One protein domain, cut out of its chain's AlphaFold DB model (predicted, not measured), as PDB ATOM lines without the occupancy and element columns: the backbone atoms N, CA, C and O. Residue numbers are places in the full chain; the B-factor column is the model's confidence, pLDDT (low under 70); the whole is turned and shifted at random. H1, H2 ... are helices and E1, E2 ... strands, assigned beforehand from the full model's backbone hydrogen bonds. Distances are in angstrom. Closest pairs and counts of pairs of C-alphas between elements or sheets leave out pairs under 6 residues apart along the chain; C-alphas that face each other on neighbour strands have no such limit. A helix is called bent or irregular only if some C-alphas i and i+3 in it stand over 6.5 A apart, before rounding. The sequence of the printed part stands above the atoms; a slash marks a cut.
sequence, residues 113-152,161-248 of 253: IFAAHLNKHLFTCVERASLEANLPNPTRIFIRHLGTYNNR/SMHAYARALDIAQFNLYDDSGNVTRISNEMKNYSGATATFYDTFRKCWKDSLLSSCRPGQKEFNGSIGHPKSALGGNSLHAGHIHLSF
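This is residues 113 to 152 and 161 to 248 of the 253 residues of the protein "Extensin-like_C domain-containing protein" of Bdellovibrio sp. 28-41-41 (UniProt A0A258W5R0). A twisted sheet of four antiparallel strands is built round one long bent strand, E2; the helix arm H1b crosses over the sheet, and the helix H3 packs on H1b and only grazes the sheet. A long stretch with no named element, residues 212 to 243, leads from H3 back to the sheet, and its residues 216 to 221 stick out. The printed part has 128 residues with three named helices and four named strands, in the order H1, E1, H2, E2, E3, H3, E4, and its class is mixed, helices and strands. It is compact, with a radius of gyration of the C-alphas of 14.6 A, yet elongated, spanning 49 by 29 by 29 A.

The sheet is branched. E2, residues 168 to 177, has three antiparallel neighbours and bends by 74 degrees at residue 172. E1, residues 140 to 147, lies on one side of it, with N 142 and O 175 2.9 A apart, within hydrogen-bond range. On the other side lie E3, residues 183 to 187, beside residues 173 to 177, and E4, residues 244 to 247, beside residues 168 to 171. E2 and E3 form a hairpin, with N 176 and O 184 at 2.8 A; for E2 and E4, N 171 and O 244 are at 2.8 A. H1, residues 113 to 132, was assigned as one helix by its hydrogen bonds, but it is bent: C-alphas 120 and 123 are 7.7 A apart. Its arms H1a, residues 113 to 120, and H1b, residues 123 to 132, stand at a steep tilt of 46 degrees. H1b is on the sheet at a height over the sheet of 10.1 A and runs across the strands, at 77 degrees to E1 on the local plane. H3, residues 195 to 211, touches H1b, opposite ways at a steep tilt of 41 degrees; their closest C-alphas, of Ala 129 and Phe 200, are 4.5 A apart. H1a, H3 and H2, residues 162 to 165, only graze the sheet. In H1a, H1b and H3 every O i to N i+4 pair is within hydrogen-bond range; H2 is too short for such a pair.

H1a begins at C-alpha 113, (-28.479, 24.289, -39.593), and is 10.7 A long; H1b measures 14.3 A. E1 is 20.6 A long, H2 5.3 A, E2 23.9 A and E3 12.6 A. H3 measures 24.7 A, from C-alpha 195 at (5.125, 29.813, -38.149). E4, 9.6 A long, ends at C-alpha 247, (-18.171, 19.914, -43.113).

The C-alphas farthest apart, of Ser 180 and Gly 219, are 49.7 A apart. Residues 153 to 160 are not printed, and C-alphas 152 and 161 are 8.9 A apart across the cut. The link from H3 to E4 is long, with 32 residues. Mean pLDDT of the printed part is 79.2; residues 151 to 152, 190 to 192 and 214 to 241 are under 70.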
ATOM      1  N   ILE A 113     -29.175  24.715 -40.823       88.00
ATOM      2  CA  ILE A 113     -28.479  24.289 -39.593       88.00
ATOM      3  C   ILE A 113     -26.964  24.546 -39.676       88.00
ATOM      4  O   ILE A 113     -26.354  24.999 -38.711       88.00
ATOM      5  N   PHE A 114     -26.351  24.308 -40.841       90.25
ATOM      6  CA  PHE A 114     -24.933  24.603 -41.033       90.25
ATOM      7  C   PHE A 114     -24.679  26.114 -41.035       90.25
ATOM      8  O   PHE A 114     -23.730  26.568 -40.406       90.25
ATOM      9  N   ALA A 115     -25.559  26.892 -41.669       92.06
ATOM     10  CA  ALA A 115     -25.506  28.348 -41.668       92.06
ATOM     11  C   ALA A 115     -25.572  28.909 -40.238       92.06
ATOM     12  O   ALA A 115     -24.739  29.726 -39.858       92.06
ATOM     13  N   ALA A 116     -26.488  28.398 -39.408       89.88
ATOM     14  CA  ALA A 116     -26.582  28.761 -37.996       89.88
ATOM     15  C   ALA A 116     -25.306  28.409 -37.213       89.88
ATOM     16  O   ALA A 116     -24.853  29.192 -36.381       89.88
ATOM     17  N   HIS A 117     -24.700  27.251 -37.492       89.69
ATOM     18  CA  HIS A 117     -23.454  26.840 -36.852       89.69
ATOM     19  C   HIS A 117     -22.259  27.712 -37.275       89.69
ATOM     20  O   HIS A 117     -21.515  28.182 -36.414       89.69
ATOM     21  N   LEU A 118     -22.112  27.996 -38.575       92.88
ATOM     22  CA  LEU A 118     -21.113  28.932 -39.109       92.88
ATOM     23  C   LEU A 118     -21.230  30.292 -38.425       92.88
ATOM     24  O   LEU A 118     -20.250  30.809 -37.898       92.88
ATOM     25  N   ASN A 119     -22.447  30.821 -38.380       91.62
ATOM     26  CA  ASN A 119     -22.757  32.131 -37.840       91.62
ATOM     27  C   ASN A 119     -22.523  32.250 -36.324       91.62
ATOM     28  O   ASN A 119     -22.324  33.341 -35.810       91.62
ATOM     29  N   LYS A 120     -22.539  31.127 -35.600       90.69
ATOM     30  CA  LYS A 120     -22.284  31.090 -34.156       90.69
ATOM     31  C   LYS A 120     -20.806  30.911 -33.802       90.69
ATOM     32  O   LYS A 120     -20.402  31.291 -32.706       90.69
ATOM     33  N   HIS A 121     -20.024  30.258 -34.662       91.81
ATOM     34  CA  HIS A 121     -18.711  29.739 -34.271       91.81
ATOM     35  C   HIS A 121     -17.555  30.167 -35.167       91.81
ATOM     36  O   HIS A 121     -16.426  30.243 -34.682       91.81
ATOM     37  N   LEU A 122     -17.785  30.431 -36.456       94.50
ATOM     38  CA  LEU A 122     -16.683  30.597 -37.401       94.50
ATOM     39  C   LEU A 122     -15.828  31.820 -37.068       94.50
ATOM     40  O   LEU A 122     -14.610  31.678 -36.970       94.50
ATOM     41  N   PHE A 123     -16.442  32.990 -36.871       96.00
ATOM     42  CA  PHE A 123     -15.690  34.213 -36.598       96.00
ATOM     43  C   PHE A 123     -14.942  34.125 -35.265       96.00
ATOM     44  O   PHE A 123     -13.732  34.323 -35.241       96.00
ATOM     45  N   THR A 124     -15.596  33.664 -34.195       95.31
ATOM     46  CA  THR A 124     -14.944  33.442 -32.892       95.31
ATOM     47  C   THR A 124     -13.771  32.459 -32.973       95.31
ATOM     48  O   THR A 124     -12.751  32.637 -32.303       95.31
ATOM     49  N   CYS A 125     -13.868  31.415 -33.803       94.56
ATOM     50  CA  CYS A 125     -12.742  30.510 -34.022       94.56
ATOM     51  C   CYS A 125     -11.596  31.162 -34.797       94.56
ATOM     52  O   CYS A 125     -10.439  30.837 -34.531       94.56
ATOM     53  N   VAL A 126     -11.892  32.081 -35.719       96.06
ATOM     54  CA  VAL A 126     -10.878  32.890 -36.403       96.06
ATOM     55  C   VAL A 126     -10.226  33.885 -35.439       96.06
ATOM     56  O   VAL A 126      -9.004  33.944 -35.401       96.06
ATOM     57  N   GLU A 127     -10.988  34.592 -34.601       97.00
ATOM     58  CA  GLU A 127     -10.446  35.501 -33.577       97.00
ATOM     59  C   GLU A 127      -9.490  34.772 -32.626       97.00
ATOM     60  O   GLU A 127      -8.357  35.204 -32.407       97.00
ATOM     61  N   ARG A 128      -9.909  33.607 -32.117       97.12
ATOM     62  CA  ARG A 128      -9.069  32.773 -31.249       97.12
ATOM     63  C   ARG A 128      -7.786  32.327 -31.949       97.12
ATOM     64  O   ARG A 128      -6.725  32.321 -31.330       97.12
ATOM     65  N   ALA A 129      -7.885  31.934 -33.216       94.62
ATOM     66  CA  ALA A 129      -6.737  31.527 -34.012       94.62
ATOM     67  C   ALA A 129      -5.766  32.683 -34.275       94.62
ATOM     68  O   ALA A 129      -4.556  32.487 -34.175       94.62
ATOM     69  N   SER A 130      -6.282  33.881 -34.561       96.94
ATOM     70  CA  SER A 130      -5.477  35.095 -34.720       96.94
ATOM     71  C   SER A 130      -4.713  35.424 -33.446       96.94
ATOM     72  O   SER A 130      -3.506  35.651 -33.503       96.94
ATOM     73  N   LEU A 131      -5.392  35.375 -32.296       97.38
ATOM     74  CA  LEU A 131      -4.785  35.646 -30.997       97.38
ATOM     75  C   LEU A 131      -3.635  34.675 -30.688       97.38
ATOM     76  O   LEU A 131      -2.535  35.116 -30.370       97.38
ATOM     77  N   GLU A 132      -3.863  33.366 -30.829       96.44
ATOM     78  CA  GLU A 132      -2.842  32.343 -30.544       96.44
ATOM     79  C   GLU A 132      -1.639  32.443 -31.498       96.44
ATOM     80  O   GLU A 132      -0.493  32.202 -31.119       96.44
ATOM     81  N   ALA A 133      -1.881  32.847 -32.745       93.75
ATOM     82  CA  ALA A 133      -0.843  33.050 -33.747       93.75
ATOM     83  C   ALA A 133      -0.087  34.385 -33.608       93.75
ATOM     84  O   ALA A 133       0.808  34.648 -34.414       93.75
ATOM     85  N   ASN A 134      -0.413  35.218 -32.609       96.56
ATOM     86  CA  ASN A 134       0.084  36.592 -32.460       96.56
ATOM     87  C   ASN A 134      -0.151  37.455 -33.717       96.56
ATOM     88  O   ASN A 134       0.702  38.248 -34.117       96.56
ATOM     89  N   LEU A 135      -1.304  37.274 -34.359       94.81
ATOM     90  CA  LEU A 135      -1.766  38.075 -35.491       94.81
ATOM     91  C   LEU A 135      -2.710  39.187 -35.005       94.81
ATOM     92  O   LEU A 135      -3.279  39.074 -33.915       94.81
ATOM     93  N   PRO A 136      -2.917  40.256 -35.799       93.19
ATOM     94  CA  PRO A 136      -3.894  41.290 -35.470       93.19
ATOM     95  C   PRO A 136      -5.285  40.705 -35.209       93.19
ATOM     96  O   PRO A 136      -5.719  39.787 -35.911       93.19
ATOM     97  N   ASN A 137      -5.991  41.253 -34.215       94.44
ATOM     98  CA  ASN A 137      -7.358  40.836 -33.926       94.44
ATOM     99  C   ASN A 137      -8.284  41.307 -35.060       94.44
ATOM    100  O   ASN A 137      -8.371  42.517 -35.295       94.44
ATOM    101  N   PRO A 138      -8.954  40.398 -35.787       96.75
ATOM    102  CA  PRO A 138      -9.827  40.799 -36.873       96.75
ATOM    103  C   PRO A 138     -11.093  41.457 -36.322       96.75
ATOM    104  O   PRO A 138     -11.696  40.964 -35.378       96.75
ATOM    105  N   THR A 139     -11.534  42.537 -36.960       95.38
ATOM    106  CA  THR A 139     -12.893  43.077 -36.798       95.38
ATOM    107  C   THR A 139     -13.840  42.537 -37.864       95.38
ATOM    108  O   THR A 139     -15.047  42.488 -37.654       95.38
ATOM    109  N   ARG A 140     -13.290  42.126 -39.015       95.56
ATOM    110  CA  ARG A 140     -13.995  41.492 -40.134       95.56
ATOM    111  C   ARG A 140     -13.079  40.504 -40.842       95.56
ATOM    112  O   ARG A 140     -11.852  40.617 -40.778       95.56
ATOM    113  N   ILE A 141     -13.670  39.570 -41.576       96.31
ATOM    114  CA  ILE A 141     -12.935  38.644 -42.434       96.31
ATOM    115  C   ILE A 141     -13.538  38.579 -43.835       96.31
ATOM    116  O   ILE A 141     -14.748  38.673 -44.021       96.31
ATOM    117  N   PHE A 142     -12.678  38.354 -44.823       96.25
ATOM    118  CA  PHE A 142     -13.086  37.922 -46.154       96.25
ATOM    119  C   PHE A 142     -12.541  36.517 -46.412       96.25
ATOM    120  O   PHE A 142     -11.338  36.273 -46.304       96.25
ATOM    121  N   ILE A 143     -13.429  35.594 -46.768       95.38
ATOM    122  CA  ILE A 143     -13.107  34.200 -47.060       95.38
ATOM    123  C   ILE A 143     -13.019  34.020 -48.575       95.38
ATOM    124  O   ILE A 143     -14.027  34.116 -49.281       95.38
ATOM    125  N   ARG A 144     -11.831  33.675 -49.079       94.06
ATOM    126  CA  ARG A 144     -11.726  33.071 -50.411       94.06
ATOM    127  C   ARG A 144     -12.060  31.596 -50.286       94.06
ATOM    128  O   ARG A 144     -11.321  30.846 -49.639       94.06
ATOM    129  N   HIS A 145     -13.134  31.177 -50.936       91.19
ATOM    130  CA  HIS A 145     -13.568  29.787 -50.912       91.19
ATOM    131  C   HIS A 145     -13.537  29.143 -52.300       91.19
ATOM    132  O   HIS A 145     -13.627  29.823 -53.323       91.19
ATOM    133  N   LEU A 146     -13.388  27.819 -52.323       86.75
ATOM    134  CA  LEU A 146     -13.374  26.996 -53.537       86.75
ATOM    135  C   LEU A 146     -14.734  26.330 -53.805       86.75
ATOM    136  O   LEU A 146     -14.963  25.817 -54.893       86.75
ATOM    137  N   GLY A 147     -15.638  26.324 -52.821       86.88
ATOM    138  CA  GLY A 147     -16.891  25.573 -52.896       86.88
ATOM    139  C   GLY A 147     -17.758  25.747 -51.657       86.88
ATOM    140  O   GLY A 147     -17.236  25.708 -50.547       86.88
ATOM    141  N   THR A 148     -19.069  25.919 -51.843       86.00
ATOM    142  CA  THR A 148     -20.083  25.794 -50.767       86.00
ATOM    143  C   THR A 148     -21.172  24.774 -51.108       86.00
ATOM    144  O   THR A 148     -21.743  24.120 -50.239       86.00
ATOM    145  N   TYR A 149     -21.504  24.660 -52.395       84.38
ATOM    146  CA  TYR A 149     -22.501  23.736 -52.908       84.38
ATOM    147  C   TYR A 149     -22.091  23.251 -54.292       84.38
ATOM    148  O   TYR A 149     -21.648  24.041 -55.119       84.38
ATOM    149  N   ASN A 150     -22.285  21.957 -54.543       76.81
ATOM    150  CA  ASN A 150     -22.047  21.344 -55.844       76.81
ATOM    151  C   ASN A 150     -23.307  20.612 -56.300       76.81
ATOM    152  O   ASN A 150     -23.707  19.622 -55.682       76.81
ATOM    153  N   ASN A 151     -23.895  21.062 -57.412       68.12
ATOM    154  CA  ASN A 151     -25.059  20.420 -58.018       68.12
ATOM    155  C   ASN A 151     -24.664  19.105 -58.712       68.12
ATOM    156  O   ASN A 151     -24.510  19.023 -59.929       68.12
ATOM    157  N   ARG A 152     -24.445  18.052 -57.919       63.72
ATOM    158  CA  ARG A 152     -24.216  16.700 -58.433       63.72
ATOM    159  C   ARG A 152     -25.566  16.014 -58.650       63.72
ATOM    160  O   ARG A 152     -26.092  15.365 -57.749       63.72
ATOM    161  N   SER A 161     -21.078  13.753 -51.436       77.25
ATOM    162  CA  SER A 161     -20.292  14.776 -50.719       77.25
ATOM    163  C   SER A 161     -21.196  15.706 -49.900       77.25
ATOM    164  O   SER A 161     -22.288  16.040 -50.354       77.25
ATOM    165  N   MET A 162     -20.725  16.208 -48.751       83.00
ATOM    166  CA  MET A 162     -21.458  17.208 -47.951       83.00
ATOM    167  C   MET A 162     -21.727  18.514 -48.717       83.00
ATOM    168  O   MET A 162     -22.733  19.178 -48.460       83.00
ATOM    169  N   HIS A 163     -20.910  18.839 -49.726       85.94
ATOM    170  CA  HIS A 163     -21.186  19.938 -50.661       85.94
ATOM    171  C   HIS A 163     -22.496  19.741 -51.432       85.94
ATOM    172  O   HIS A 163     -23.179  20.715 -51.715       85.94
ATOM    173  N   ALA A 164     -22.903  18.506 -51.743       83.94
ATOM    174  CA  ALA A 164     -24.169  18.252 -52.442       83.94
ATOM    175  C   ALA A 164     -25.399  18.621 -51.592       83.94
ATOM    176  O   ALA A 164     -26.471  18.866 -52.135       83.94
ATOM    177  N   TYR A 165     -25.228  18.704 -50.271       84.88
ATOM    178  CA  TYR A 165     -26.267  19.057 -49.303       84.88
ATOM    179  C   TYR A 165     -26.127  20.487 -48.779       84.88
ATOM    180  O   TYR A 165     -26.799  20.836 -47.812       84.88
ATOM    181  N   ALA A 166     -25.226  21.291 -49.360       89.69
ATOM    182  CA  ALA A 166     -24.865  22.616 -48.854       89.69
ATOM    183  C   ALA A 166     -24.402  22.590 -47.378       89.69
ATOM    184  O   ALA A 166     -24.614  23.533 -46.623       89.69
ATOM    185  N   ARG A 167     -23.787  21.489 -46.931       88.94
ATOM    186  CA  ARG A 167     -23.275  21.298 -45.560       88.94
ATOM    187  C   ARG A 167     -21.746  21.345 -45.497       88.94
ATOM    188  O   ARG A 167     -21.155  20.767 -44.587       88.94
ATOM    189  N   ALA A 168     -21.103  21.971 -46.480       88.25
ATOM    190  CA  ALA A 168     -19.655  22.119 -46.508       88.25
ATOM    191  C   ALA A 168     -19.205  23.473 -47.067       88.25
ATOM    192  O   ALA A 168     -19.953  24.155 -47.762       88.25
ATOM    193  N   LEU A 169     -17.978  23.859 -46.728       90.06
ATOM    194  CA  LEU A 169     -17.308  25.073 -47.180       90.06
ATOM    195  C   LEU A 169     -15.813  24.780 -47.347       90.06
ATOM    196  O   LEU A 169     -15.153  24.399 -46.384       90.06
ATOM    197  N   ASP A 170     -15.277  24.998 -48.544       87.75
ATOM    198  CA  ASP A 170     -13.845  24.859 -48.820       87.75
ATOM    199  C   ASP A 170     -13.164  26.221 -48.740       87.75
ATOM    200  O   ASP A 170     -13.349  27.047 -49.627       87.75
ATOM    201  N   ILE A 171     -12.360  26.468 -47.708       89.50
ATOM    202  CA  ILE A 171     -11.671  27.744 -47.482       89.50
ATOM    203  C   ILE A 171     -10.225  27.659 -47.963       89.50
ATOM    204  O   ILE A 171      -9.400  26.971 -47.361       89.50
ATOM    205  N   ALA A 172      -9.881  28.421 -48.996       87.50
ATOM    206  CA  ALA A 172      -8.503  28.527 -49.473       87.50
ATOM    207  C   ALA A 172      -7.688  29.559 -48.681       87.50
ATOM    208  O   ALA A 172      -6.498  29.355 -48.446       87.50
ATOM    209  N   GLN A 173      -8.314  30.664 -48.268       91.69
ATOM    210  CA  GLN A 173      -7.622  31.762 -47.593       91.69
ATOM    211  C   GLN A 173      -8.574  32.578 -46.716       91.69
ATOM    212  O   GLN A 173      -9.729  32.806 -47.086       91.69
ATOM    213  N   PHE A 174      -8.048  33.071 -45.596       94.44
ATOM    214  CA  PHE A 174      -8.657  34.135 -44.803       94.44
ATOM    215  C   PHE A 174      -7.926  35.455 -45.047       94.44
ATOM    216  O   PHE A 174      -6.703  35.523 -44.943       94.44
ATOM    217  N   ASN A 175      -8.679  36.514 -45.317       96.06
ATOM    218  CA  ASN A 175      -8.196  37.887 -45.250       96.06
ATOM    219  C   ASN A 175      -8.770  38.508 -43.979       96.06
ATOM    220  O   ASN A 175      -9.980  38.704 -43.880       96.06
ATOM    221  N   LEU A 176      -7.904  38.774 -43.009       96.94
ATOM    222  CA  LEU A 176      -8.242  39.328 -41.706       96.94
ATOM    223  C   LEU A 176      -8.113  40.848 -41.777       96.94
ATOM    224  O   LEU A 176      -7.024  41.338 -42.077       96.94
ATOM    225  N   TYR A 177      -9.197  41.574 -41.521       95.94
ATOM    226  CA  TYR A 177      -9.198  43.035 -41.473       95.94
ATOM    227  C   TYR A 177      -9.163  43.484 -40.018       95.94
ATOM    228  O   TYR A 177     -10.049  43.106 -39.250       95.94
ATOM    229  N   ASP A 178      -8.170  44.283 -39.637       94.56
ATOM    230  CA  ASP A 178      -8.141  44.931 -38.321       94.56
ATOM    231  C   ASP A 178      -9.088  46.151 -38.265       94.56
ATOM    232  O   ASP A 178      -9.827  46.443 -39.210       94.56
ATOM    233  N   ASP A 179      -9.121  46.841 -37.127       93.31
ATOM    234  CA  ASP A 179      -9.936  48.045 -36.904       93.31
ATOM    235  C   ASP A 179      -9.534  49.235 -37.793       93.31
ATOM    236  O   ASP A 179     -10.356  50.098 -38.105       93.31
ATOM    237  N   SER A 180      -8.283  49.246 -38.241       93.75
ATOM    238  CA  SER A 180      -7.683  50.253 -39.109       93.75
ATOM    239  C   SER A 180      -7.881  49.929 -40.598       93.75
ATOM    240  O   SER A 180      -7.569  50.751 -41.460       93.75
ATOM    241  N   GLY A 181      -8.417  48.746 -40.914       90.50
ATOM    242  CA  GLY A 181      -8.642  48.253 -42.270       90.50
ATOM    243  C   GLY A 181      -7.423  47.588 -42.918       90.50
ATOM    244  O   GLY A 181      -7.480  47.268 -44.109       90.50
ATOM    245  N   ASN A 182      -6.334  47.351 -42.180       94.81
ATOM    246  CA  ASN A 182      -5.188  46.612 -42.702       94.81
ATOM    247  C   ASN A 182      -5.537  45.136 -42.867       94.81
ATOM    248  O   ASN A 182      -6.266  44.555 -42.064       94.81
ATOM    249  N   VAL A 183      -4.961  44.516 -43.899       95.44
ATOM    250  CA  VAL A 183      -5.266  43.132 -44.267       95.44
ATOM    251  C   VAL A 183      -4.098  42.210 -43.953       95.44
ATOM    252  O   VAL A 183      -3.032  42.322 -44.559       95.44
ATOM    253  N   THR A 184      -4.338  41.226 -43.090       95.31
ATOM    254  CA  THR A 184      -3.447  40.077 -42.894       95.31
ATOM    255  C   THR A 184      -4.002  38.873 -43.650       95.31
ATOM    256  O   THR A 184      -5.142  38.470 -43.434       95.31
ATOM    257  N   ARG A 185      -3.215  38.291 -44.565       93.69
ATOM    258  CA  ARG A 185      -3.641  37.144 -45.386       93.69
ATOM    259  C   ARG A 185      -3.104  35.839 -44.816       93.69
ATOM    260  O   ARG A 185      -1.894  35.700 -44.660       93.69
ATOM    261  N   ILE A 186      -3.992  34.878 -44.587       89.75
ATOM    262  CA  ILE A 186      -3.669  33.537 -44.102       89.75
ATOM    263  C   ILE A 186      -4.077  32.518 -45.160       89.75
ATOM    264  O   ILE A 186      -5.259  32.210 -45.326       89.75
ATOM    265  N   SER A 187      -3.088  32.032 -45.907       82.88
ATOM    266  CA  SER A 187      -3.269  31.015 -46.943       82.88
ATOM    267  C   SER A 187      -3.266  29.618 -46.326       82.88
ATOM    268  O   SER A 187      -2.379  29.288 -45.542       82.88
ATOM    269  N   ASN A 188      -4.216  28.779 -46.738       72.12
ATOM    270  CA  ASN A 188      -4.296  27.375 -46.334       72.12
ATOM    271  C   ASN A 188      -3.554  26.435 -47.301       72.12
ATOM    272  O   ASN A 188      -3.764  25.222 -47.271       72.12
ATOM    273  N   GLU A 189      -2.707  26.973 -48.183       71.81
ATOM    274  CA  GLU A 189      -1.826  26.158 -49.015       71.81
ATOM    275  C   GLU A 189      -0.740  25.502 -48.159       71.81
ATOM    276  O   GLU A 189      -0.060  26.173 -47.383       71.81
ATOM    277  N   MET A 190      -0.506  24.203 -48.357       64.12
ATOM    278  CA  MET A 190       0.473  23.440 -47.568       64.12
ATOM    279  C   MET A 190       1.887  24.039 -47.589       64.12
ATOM    280  O   MET A 190       2.600  23.960 -46.593       64.12
ATOM    281  N   LYS A 191       2.295  24.686 -48.689       66.88
ATOM    282  CA  LYS A 191       3.610  25.346 -48.789       66.88
ATOM    283  C   LYS A 191       3.767  26.536 -47.833       66.88
ATOM    284  O   LYS A 191       4.886  26.902 -47.494       66.88
ATOM    285  N   ASN A 192       2.650  27.120 -47.399       68.62
ATOM    286  CA  ASN A 192       2.595  28.246 -46.473       68.62
ATOM    287  C   ASN A 192       2.374  27.786 -45.021       68.62
ATOM    288  O   ASN A 192       2.298  28.619 -44.118       68.62
ATOM    289  N   TYR A 193       2.308  26.472 -44.775       78.50
ATOM    290  CA  TYR A 193       2.101  25.886 -43.456       78.50
ATOM    291  C   TYR A 193       3.349  25.992 -42.571       78.50
ATOM    292  O   TYR A 193       4.105  25.039 -42.385       78.50
ATOM    293  N   SER A 194       3.607  27.182 -42.040       77.12
ATOM    294  CA  SER A 194       4.740  27.446 -41.152       77.12
ATOM    295  C   SER A 194       4.457  28.624 -40.219       77.12
ATOM    296  O   SER A 194       3.581  29.450 -40.492       77.12
ATOM    297  N   GLY A 195       5.191  28.698 -39.102       85.06
ATOM    298  CA  GLY A 195       5.125  29.813 -38.149       85.06
ATOM    299  C   GLY A 195       3.697  30.164 -37.720       85.06
ATOM    300  O   GLY A 195       2.904  29.281 -37.397       85.06
ATOM    301  N   ALA A 196       3.359  31.457 -37.768       87.62
ATOM    302  CA  ALA A 196       2.040  31.969 -37.392       87.62
ATOM    303  C   ALA A 196       0.886  31.370 -38.220       87.62
ATOM    304  O   ALA A 196      -0.201  31.166 -37.688       87.62
ATOM    305  N   THR A 197       1.113  31.026 -39.494       83.50
ATOM    306  CA  THR A 197       0.075  30.414 -40.348       83.50
ATOM    307  C   THR A 197      -0.277  29.006 -39.870       83.50
ATOM    308  O   THR A 197      -1.455  28.660 -39.805       83.50
ATOM    309  N   ALA A 198       0.723  28.211 -39.477       81.88
ATOM    310  CA  ALA A 198       0.491  26.886 -38.903       81.88
ATOM    311  C   ALA A 198      -0.253  26.980 -37.559       81.88
ATOM    312  O   ALA A 198      -1.263  26.306 -37.368       81.88
ATOM    313  N   THR A 199       0.179  27.880 -36.666       86.44
ATOM    314  CA  THR A 199      -0.486  28.107 -35.372       86.44
ATOM    315  C   THR A 199      -1.936  28.558 -35.536       86.44
ATOM    316  O   THR A 199      -2.823  28.026 -34.865       86.44
ATOM    317  N   PHE A 200      -2.193  29.500 -36.448       89.75
ATOM    318  CA  PHE A 200      -3.546  29.945 -36.773       89.75
ATOM    319  C   PHE A 200      -4.394  28.756 -37.226       89.75
ATOM    320  O   PHE A 200      -5.463  28.497 -36.677       89.75
ATOM    321  N   TYR A 201      -3.895  27.993 -38.198       84.88
ATOM    322  CA  TYR A 201      -4.616  26.871 -38.780       84.88
ATOM    323  C   TYR A 201      -4.962  25.795 -37.747       84.88
ATOM    324  O   TYR A 201      -6.122  25.390 -37.651       84.88
ATOM    325  N   ASP A 202      -3.994  25.355 -36.946       82.50
ATOM    326  CA  ASP A 202      -4.213  24.327 -35.926       82.50
ATOM    327  C   ASP A 202      -5.203  24.789 -34.855       82.50
ATOM    328  O   ASP A 202      -6.096  24.035 -34.451       82.50
ATOM    329  N   THR A 203      -5.104  26.053 -34.443       88.69
ATOM    330  CA  THR A 203      -6.001  26.642 -33.443       88.69
ATOM    331  C   THR A 203      -7.418  26.784 -33.978       88.69
ATOM    332  O   THR A 203      -8.372  26.384 -33.305       88.69
ATOM    333  N   PHE A 204      -7.565  27.290 -35.204       89.75
ATOM    334  CA  PHE A 204      -8.851  27.393 -35.888       89.75
ATOM    335  C   PHE A 204      -9.501  26.014 -36.010       89.75
ATOM    336  O   PHE A 204     -10.644  25.820 -35.596       89.75
ATOM    337  N   ARG A 205      -8.749  25.019 -36.498       82.56
ATOM    338  CA  ARG A 205      -9.223  23.637 -36.645       82.56
ATOM    339  C   ARG A 205      -9.664  23.037 -35.328       82.56
ATOM    340  O   ARG A 205     -10.696  22.369 -35.284       82.56
ATOM    341  N   LYS A 206      -8.883  23.241 -34.270       82.31
ATOM    342  CA  LYS A 206      -9.223  22.760 -32.936       82.31
ATOM    343  C   LYS A 206     -10.503  23.419 -32.426       82.31
ATOM    344  O   LYS A 206     -11.402  22.701 -32.008       82.31
ATOM    345  N   CYS A 207     -10.612  24.742 -32.516       88.50
ATOM    346  CA  CYS A 207     -11.811  25.472 -32.110       88.50
ATOM    347  C   CYS A 207     -13.056  24.989 -32.862       88.50
ATOM    348  O   CYS A 207     -14.066  24.664 -32.240       88.50
ATOM    349  N   TRP A 208     -12.959  24.869 -34.187       86.56
ATOM    350  CA  TRP A 208     -14.052  24.391 -35.026       86.56
ATOM    351  C   TRP A 208     -14.472  22.969 -34.642       86.56
ATOM    352  O   TRP A 208     -15.645  22.705 -34.390       86.56
ATOM    353  N   LYS A 209     -13.504  22.057 -34.508       79.19
ATOM    354  CA  LYS A 209     -13.740  20.669 -34.094       79.19
ATOM    355  C   LYS A 209     -14.407  20.576 -32.718       79.19
ATOM    356  O   LYS A 209     -15.315  19.770 -32.553       79.19
ATOM    357  N   ASP A 210     -13.970  21.393 -31.763       82.00
ATOM    358  CA  ASP A 210     -14.506  21.421 -30.398       82.00
ATOM    359  C   ASP A 210     -15.934  22.017 -30.347       82.00
ATOM    360  O   ASP A 210     -16.661  21.776 -29.385       82.00
ATOM    361  N   SER A 211     -16.362  22.761 -31.377       84.19
ATOM    362  CA  SER A 211     -17.725  23.307 -31.479       84.19
ATOM    363  C   SER A 211     -18.771  22.301 -31.983       84.19
ATOM    364  O   SER A 211     -19.974  22.526 -31.826       84.19
ATOM    365  N   LEU A 212     -18.333  21.187 -32.575       77.88
ATOM    366  CA  LEU A 212     -19.212  20.163 -33.136       77.88
ATOM    367  C   LEU A 212     -19.662  19.161 -32.065       77.88
ATOM    368  O   LEU A 212     -18.975  18.923 -31.071       77.88
ATOM    369  N   LEU A 213     -20.825  18.538 -32.280       70.44
ATOM    370  CA  LEU A 213     -21.324  17.501 -31.376       70.44
ATOM    371  C   LEU A 213     -20.341  16.327 -31.302       70.44
ATOM    372  O   LEU A 213     -19.822  15.854 -32.313       70.44
ATOM    373  N   SER A 214     -20.120  15.826 -30.087       63.78
ATOM    374  CA  SER A 214     -19.147  14.764 -29.818       63.78
ATOM    375  C   SER A 214     -19.587  13.377 -30.300       63.78
ATOM    376  O   SER A 214     -18.758  12.471 -30.408       63.78
ATOM    377  N   SER A 215     -20.884  13.193 -30.568       62.56
ATOM    378  CA  SER A 215     -21.459  11.939 -31.050       62.56
ATOM    379  C   SER A 215     -22.768  12.168 -31.805       62.56
ATOM    380  O   SER A 215     -23.541  13.070 -31.484       62.56
ATOM    381  N   CYS A 216     -23.013  11.321 -32.803       63.88
ATOM    382  CA  CYS A 216     -24.296  11.227 -33.487       63.88
ATOM    383  C   CYS A 216     -25.342  10.531 -32.600       63.88
ATOM    384  O   CYS A 216     -24.994   9.643 -31.814       63.88
ATOM    385  N   ARG A 217     -26.634  10.853 -32.765       58.41
ATOM    386  CA  ARG A 217     -27.702  10.051 -32.142       58.41
ATOM    387  C   ARG A 217     -27.725   8.643 -32.763       58.41
ATOM    388  O   ARG A 217     -27.385   8.499 -33.943       58.41
ATOM    389  N   PRO A 218     -28.146   7.600 -32.019       53.50
ATOM    390  CA  PRO A 218     -28.281   6.253 -32.571       53.50
ATOM    391  C   PRO A 218     -29.103   6.248 -33.871       53.50
ATOM    392  O   PRO A 218     -30.206   6.786 -33.908       53.50
ATOM    393  N   GLY A 219     -28.558   5.658 -34.940       50.84
ATOM    394  CA  GLY A 219     -29.215   5.558 -36.253       50.84
ATOM    395  C   GLY A 219     -28.904   6.686 -37.249       50.84
ATOM    396  O   GLY A 219     -29.228   6.542 -38.427       50.84
ATOM    397  N   GLN A 220     -28.235   7.769 -36.838       57.09
ATOM    398  CA  GLN A 220     -27.755   8.795 -37.770       57.09
ATOM    399  C   GLN A 220     -26.393   8.404 -38.371       57.09
ATOM    400  O   GLN A 220     -25.531   7.848 -37.688       57.09
ATOM    401  N   LYS A 221     -26.193   8.688 -39.666       54.88
ATOM    402  CA  LYS A 221     -24.940   8.381 -40.374       54.88
ATOM    403  C   LYS A 221     -23.904   9.485 -40.155       54.88
ATOM    404  O   LYS A 221     -24.130  10.637 -40.523       54.88
ATOM    405  N   GLU A 222     -22.753   9.102 -39.614       51.94
ATOM    406  CA  GLU A 222     -21.528   9.902 -39.640       51.94
ATOM    407  C   GLU A 222     -20.962   9.825 -41.065       51.94
ATOM    408  O   GLU A 222     -20.486   8.775 -41.495       51.94
ATOM    409  N   PHE A 223     -21.056  10.904 -41.843       53.41
ATOM    410  CA  PHE A 223     -20.230  11.014 -43.043       53.41
ATOM    411  C   PHE A 223     -18.942  11.723 -42.652       53.41
ATOM    412  O   PHE A 223     -18.976  12.814 -42.086       53.41
ATOM    413  N   ASN A 224     -17.814  11.081 -42.957       44.75
ATOM    414  CA  ASN A 224     -16.490  11.665 -42.802       44.75
ATOM    415  C   ASN A 224     -16.384  12.893 -43.705       44.75
ATOM    416  O   ASN A 224     -16.188  12.768 -44.913       44.75
ATOM    417  N   GLY A 225     -16.509  14.075 -43.123       43.88
ATOM    418  CA  GLY A 225     -16.028  15.297 -43.736       43.88
ATOM    419  C   GLY A 225     -14.802  15.778 -42.964       43.88
ATOM    420  O   GLY A 225     -14.747  15.741 -41.729       43.88
ATOM    421  N   SER A 226     -13.752  16.098 -43.717       53.03
ATOM    422  CA  SER A 226     -12.483  16.576 -43.176       53.03
ATOM    423  C   SER A 226     -12.719  17.832 -42.324       53.03
ATOM    424  O   SER A 226     -13.632  18.600 -42.598       53.03
ATOM    425  N   ILE A 227     -11.944  17.969 -41.240       53.34
ATOM    426  CA  ILE A 227     -12.080  18.994 -40.183       53.34
ATOM    427  C   ILE A 227     -13.522  19.085 -39.634       53.34
ATOM    428  O   ILE A 227     -14.102  20.157 -39.512       53.34
ATOM    429  N   GLY A 228     -14.123  17.939 -39.299       44.81
ATOM    430  CA  GLY A 228     -15.484  17.905 -38.750       44.81
ATOM    431  C   GLY A 228     -15.759  16.859 -37.668       44.81
ATOM    432  O   GLY A 228     -16.854  16.843 -37.119       44.81
ATOM    433  N   HIS A 229     -14.810  15.975 -37.331       34.91
ATOM    434  CA  HIS A 229     -15.092  14.900 -36.372       34.91
ATOM    435  C   HIS A 229     -14.038  14.750 -35.255       34.91
ATOM    436  O   HIS A 229     -12.837  14.681 -35.553       34.91
ATOM    437  N   PRO A 230     -14.450  14.626 -33.970       41.69
ATOM    438  CA  PRO A 230     -13.598  14.346 -32.808       41.69
ATOM    439  C   PRO A 230     -12.576  13.216 -33.000       41.69
ATOM    440  O   PRO A 230     -11.435  13.345 -32.553       41.69
ATOM    441  N   LYS A 231     -12.944  12.148 -33.727       35.91
ATOM    442  CA  LYS A 231     -12.073  10.981 -33.982       35.91
ATOM    443  C   LYS A 231     -11.052  11.179 -35.106       35.91
ATOM    444  O   LYS A 231     -10.169  10.344 -35.265       35.91
ATOM    445  N   SER A 232     -11.130  12.270 -35.870       38.09
ATOM    446  CA  SER A 232     -10.076  12.624 -36.822       38.09
ATOM    447  C   SER A 232      -8.821  12.994 -36.032       38.09
ATOM    448  O   SER A 232      -8.741  14.091 -35.460       38.09
ATOM    449  N   ALA A 233      -7.860  12.073 -35.974       39.38
ATOM    450  CA  ALA A 233      -6.558  12.237 -35.335       39.38
ATOM    451  C   ALA A 233      -5.680  13.197 -36.150       39.38
ATOM    452  O   ALA A 233      -4.725  12.760 -36.768       39.38
ATOM    453  N   LEU A 234      -6.072  14.476 -36.245       48.12
ATOM    454  CA  LEU A 234      -5.348  15.576 -36.913       48.12
ATOM    455  C   LEU A 234      -4.687  15.216 -38.266       48.12
ATOM    456  O   LEU A 234      -3.734  15.856 -38.692       48.12
ATOM    457  N   GLY A 235      -5.224  14.218 -38.970       38.31
ATOM    458  CA  GLY A 235      -4.685  13.718 -40.223       38.31
ATOM    459  C   GLY A 235      -5.150  14.605 -41.361       38.31
ATOM    460  O   GLY A 235      -6.348  14.699 -41.632       38.31
ATOM    461  N   GLY A 236      -4.203  15.275 -42.014       42.12
ATOM    462  CA  GLY A 236      -4.419  15.817 -43.346       42.12
ATOM    463  C   GLY A 236      -4.723  14.653 -44.276       42.12
ATOM    464  O   GLY A 236      -3.845  13.861 -44.600       42.12
ATOM    465  N   ASN A 237      -5.982  14.516 -44.680       43.69
ATOM    466  CA  ASN A 237      -6.286  13.750 -45.873       43.69
ATOM    467  C   ASN A 237      -5.523  14.428 -47.027       43.69
ATOM    468  O   ASN A 237      -5.735  15.614 -47.288       43.69
ATOM    469  N   SER A 238      -4.635  13.689 -47.693       44.47
ATOM    470  CA  SER A 238      -3.839  14.140 -48.843       44.47
ATOM    471  C   SER A 238      -4.680  14.716 -49.994       44.47
ATOM    472  O   SER A 238      -4.137  15.378 -50.872       44.47
ATOM    473  N   LEU A 239      -6.005  14.533 -49.968       47.53
ATOM    474  CA  LEU A 239      -6.966  15.074 -50.930       47.53
ATOM    475  C   LEU A 239      -7.252  16.588 -50.786       47.53
ATOM    476  O   LEU A 239      -7.969  17.128 -51.625       47.53
ATOM    477  N   HIS A 240      -6.710  17.296 -49.782       58.69
ATOM    478  CA  HIS A 240      -7.006  18.727 -49.548       58.69
ATOM    479  C   HIS A 240      -5.753  19.595 -49.310       58.69
ATOM    480  O   HIS A 240      -5.703  20.395 -48.380       58.69
ATOM    481  N   ALA A 241      -4.723  19.472 -50.154       60.56
ATOM    482  CA  ALA A 241      -3.446  20.192 -49.999       60.56
ATOM    483  C   ALA A 241      -3.496  21.728 -50.231       60.56
ATOM    484  O   ALA A 241      -2.463  22.398 -50.165       60.56
ATOM    485  N   GLY A 242      -4.672  22.299 -50.515       70.06
ATOM    486  CA  GLY A 242      -4.831  23.719 -50.870       70.06
ATOM    487  C   GLY A 242      -6.019  24.437 -50.230       70.06
ATOM    488  O   GLY A 242      -6.286  25.583 -50.583       70.06
ATOM    489  N   HIS A 243      -6.768  23.781 -49.338       79.56
ATOM    490  CA  HIS A 243      -7.899  24.396 -48.641       79.56
ATOM    491  C   HIS A 243      -8.249  23.655 -47.345       79.56
ATOM    492  O   HIS A 243      -7.982  22.466 -47.180       79.56
ATOM    493  N   ILE A 244      -8.917  24.359 -46.438       81.75
ATOM    494  CA  ILE A 244      -9.658  23.782 -45.317       81.75
ATOM    495  C   ILE A 244     -11.015  23.350 -45.854       81.75
ATOM    496  O   ILE A 244     -11.816  24.195 -46.233       81.75
ATOM    497  N   HIS A 245     -11.294  22.053 -45.851       83.75
ATOM    498  CA  HIS A 245     -12.661  21.570 -46.006       83.75
ATOM    499  C   HIS A 245     -13.342  21.640 -44.640       83.75
ATOM    500  O   HIS A 245     -12.873  21.000 -43.704       83.75
ATOM    501  N   LEU A 246     -14.402  22.433 -44.508       85.88
ATOM    502  CA  LEU A 246     -15.302  22.412 -43.360       85.88
ATOM    503  C   LEU A 246     -16.545  21.634 -43.746       85.88
ATOM    504  O   LEU A 246     -17.141  21.902 -44.784       85.88
ATOM    505  N   SER A 247     -16.967  20.711 -42.894       81.75
ATOM    506  CA  SER A 247     -18.171  19.914 -43.113       81.75
ATOM    507  C   SER A 247     -19.009  19.830 -41.852       81.75
ATOM    508  O   SER A 247     -18.461  19.670 -40.759       81.75
ATOM    509  N   PHE A 248     -20.325  19.842 -42.015       81.12
ATOM    510  CA  PHE A 248     -21.272  19.713 -40.922       81.12
ATOM    511  C   PHE A 248     -22.068  18.404 -41.045       81.12
ATOM    512  O   PHE A 248     -22.803  18.224 -42.022       81.12
TER     513      PHE A 248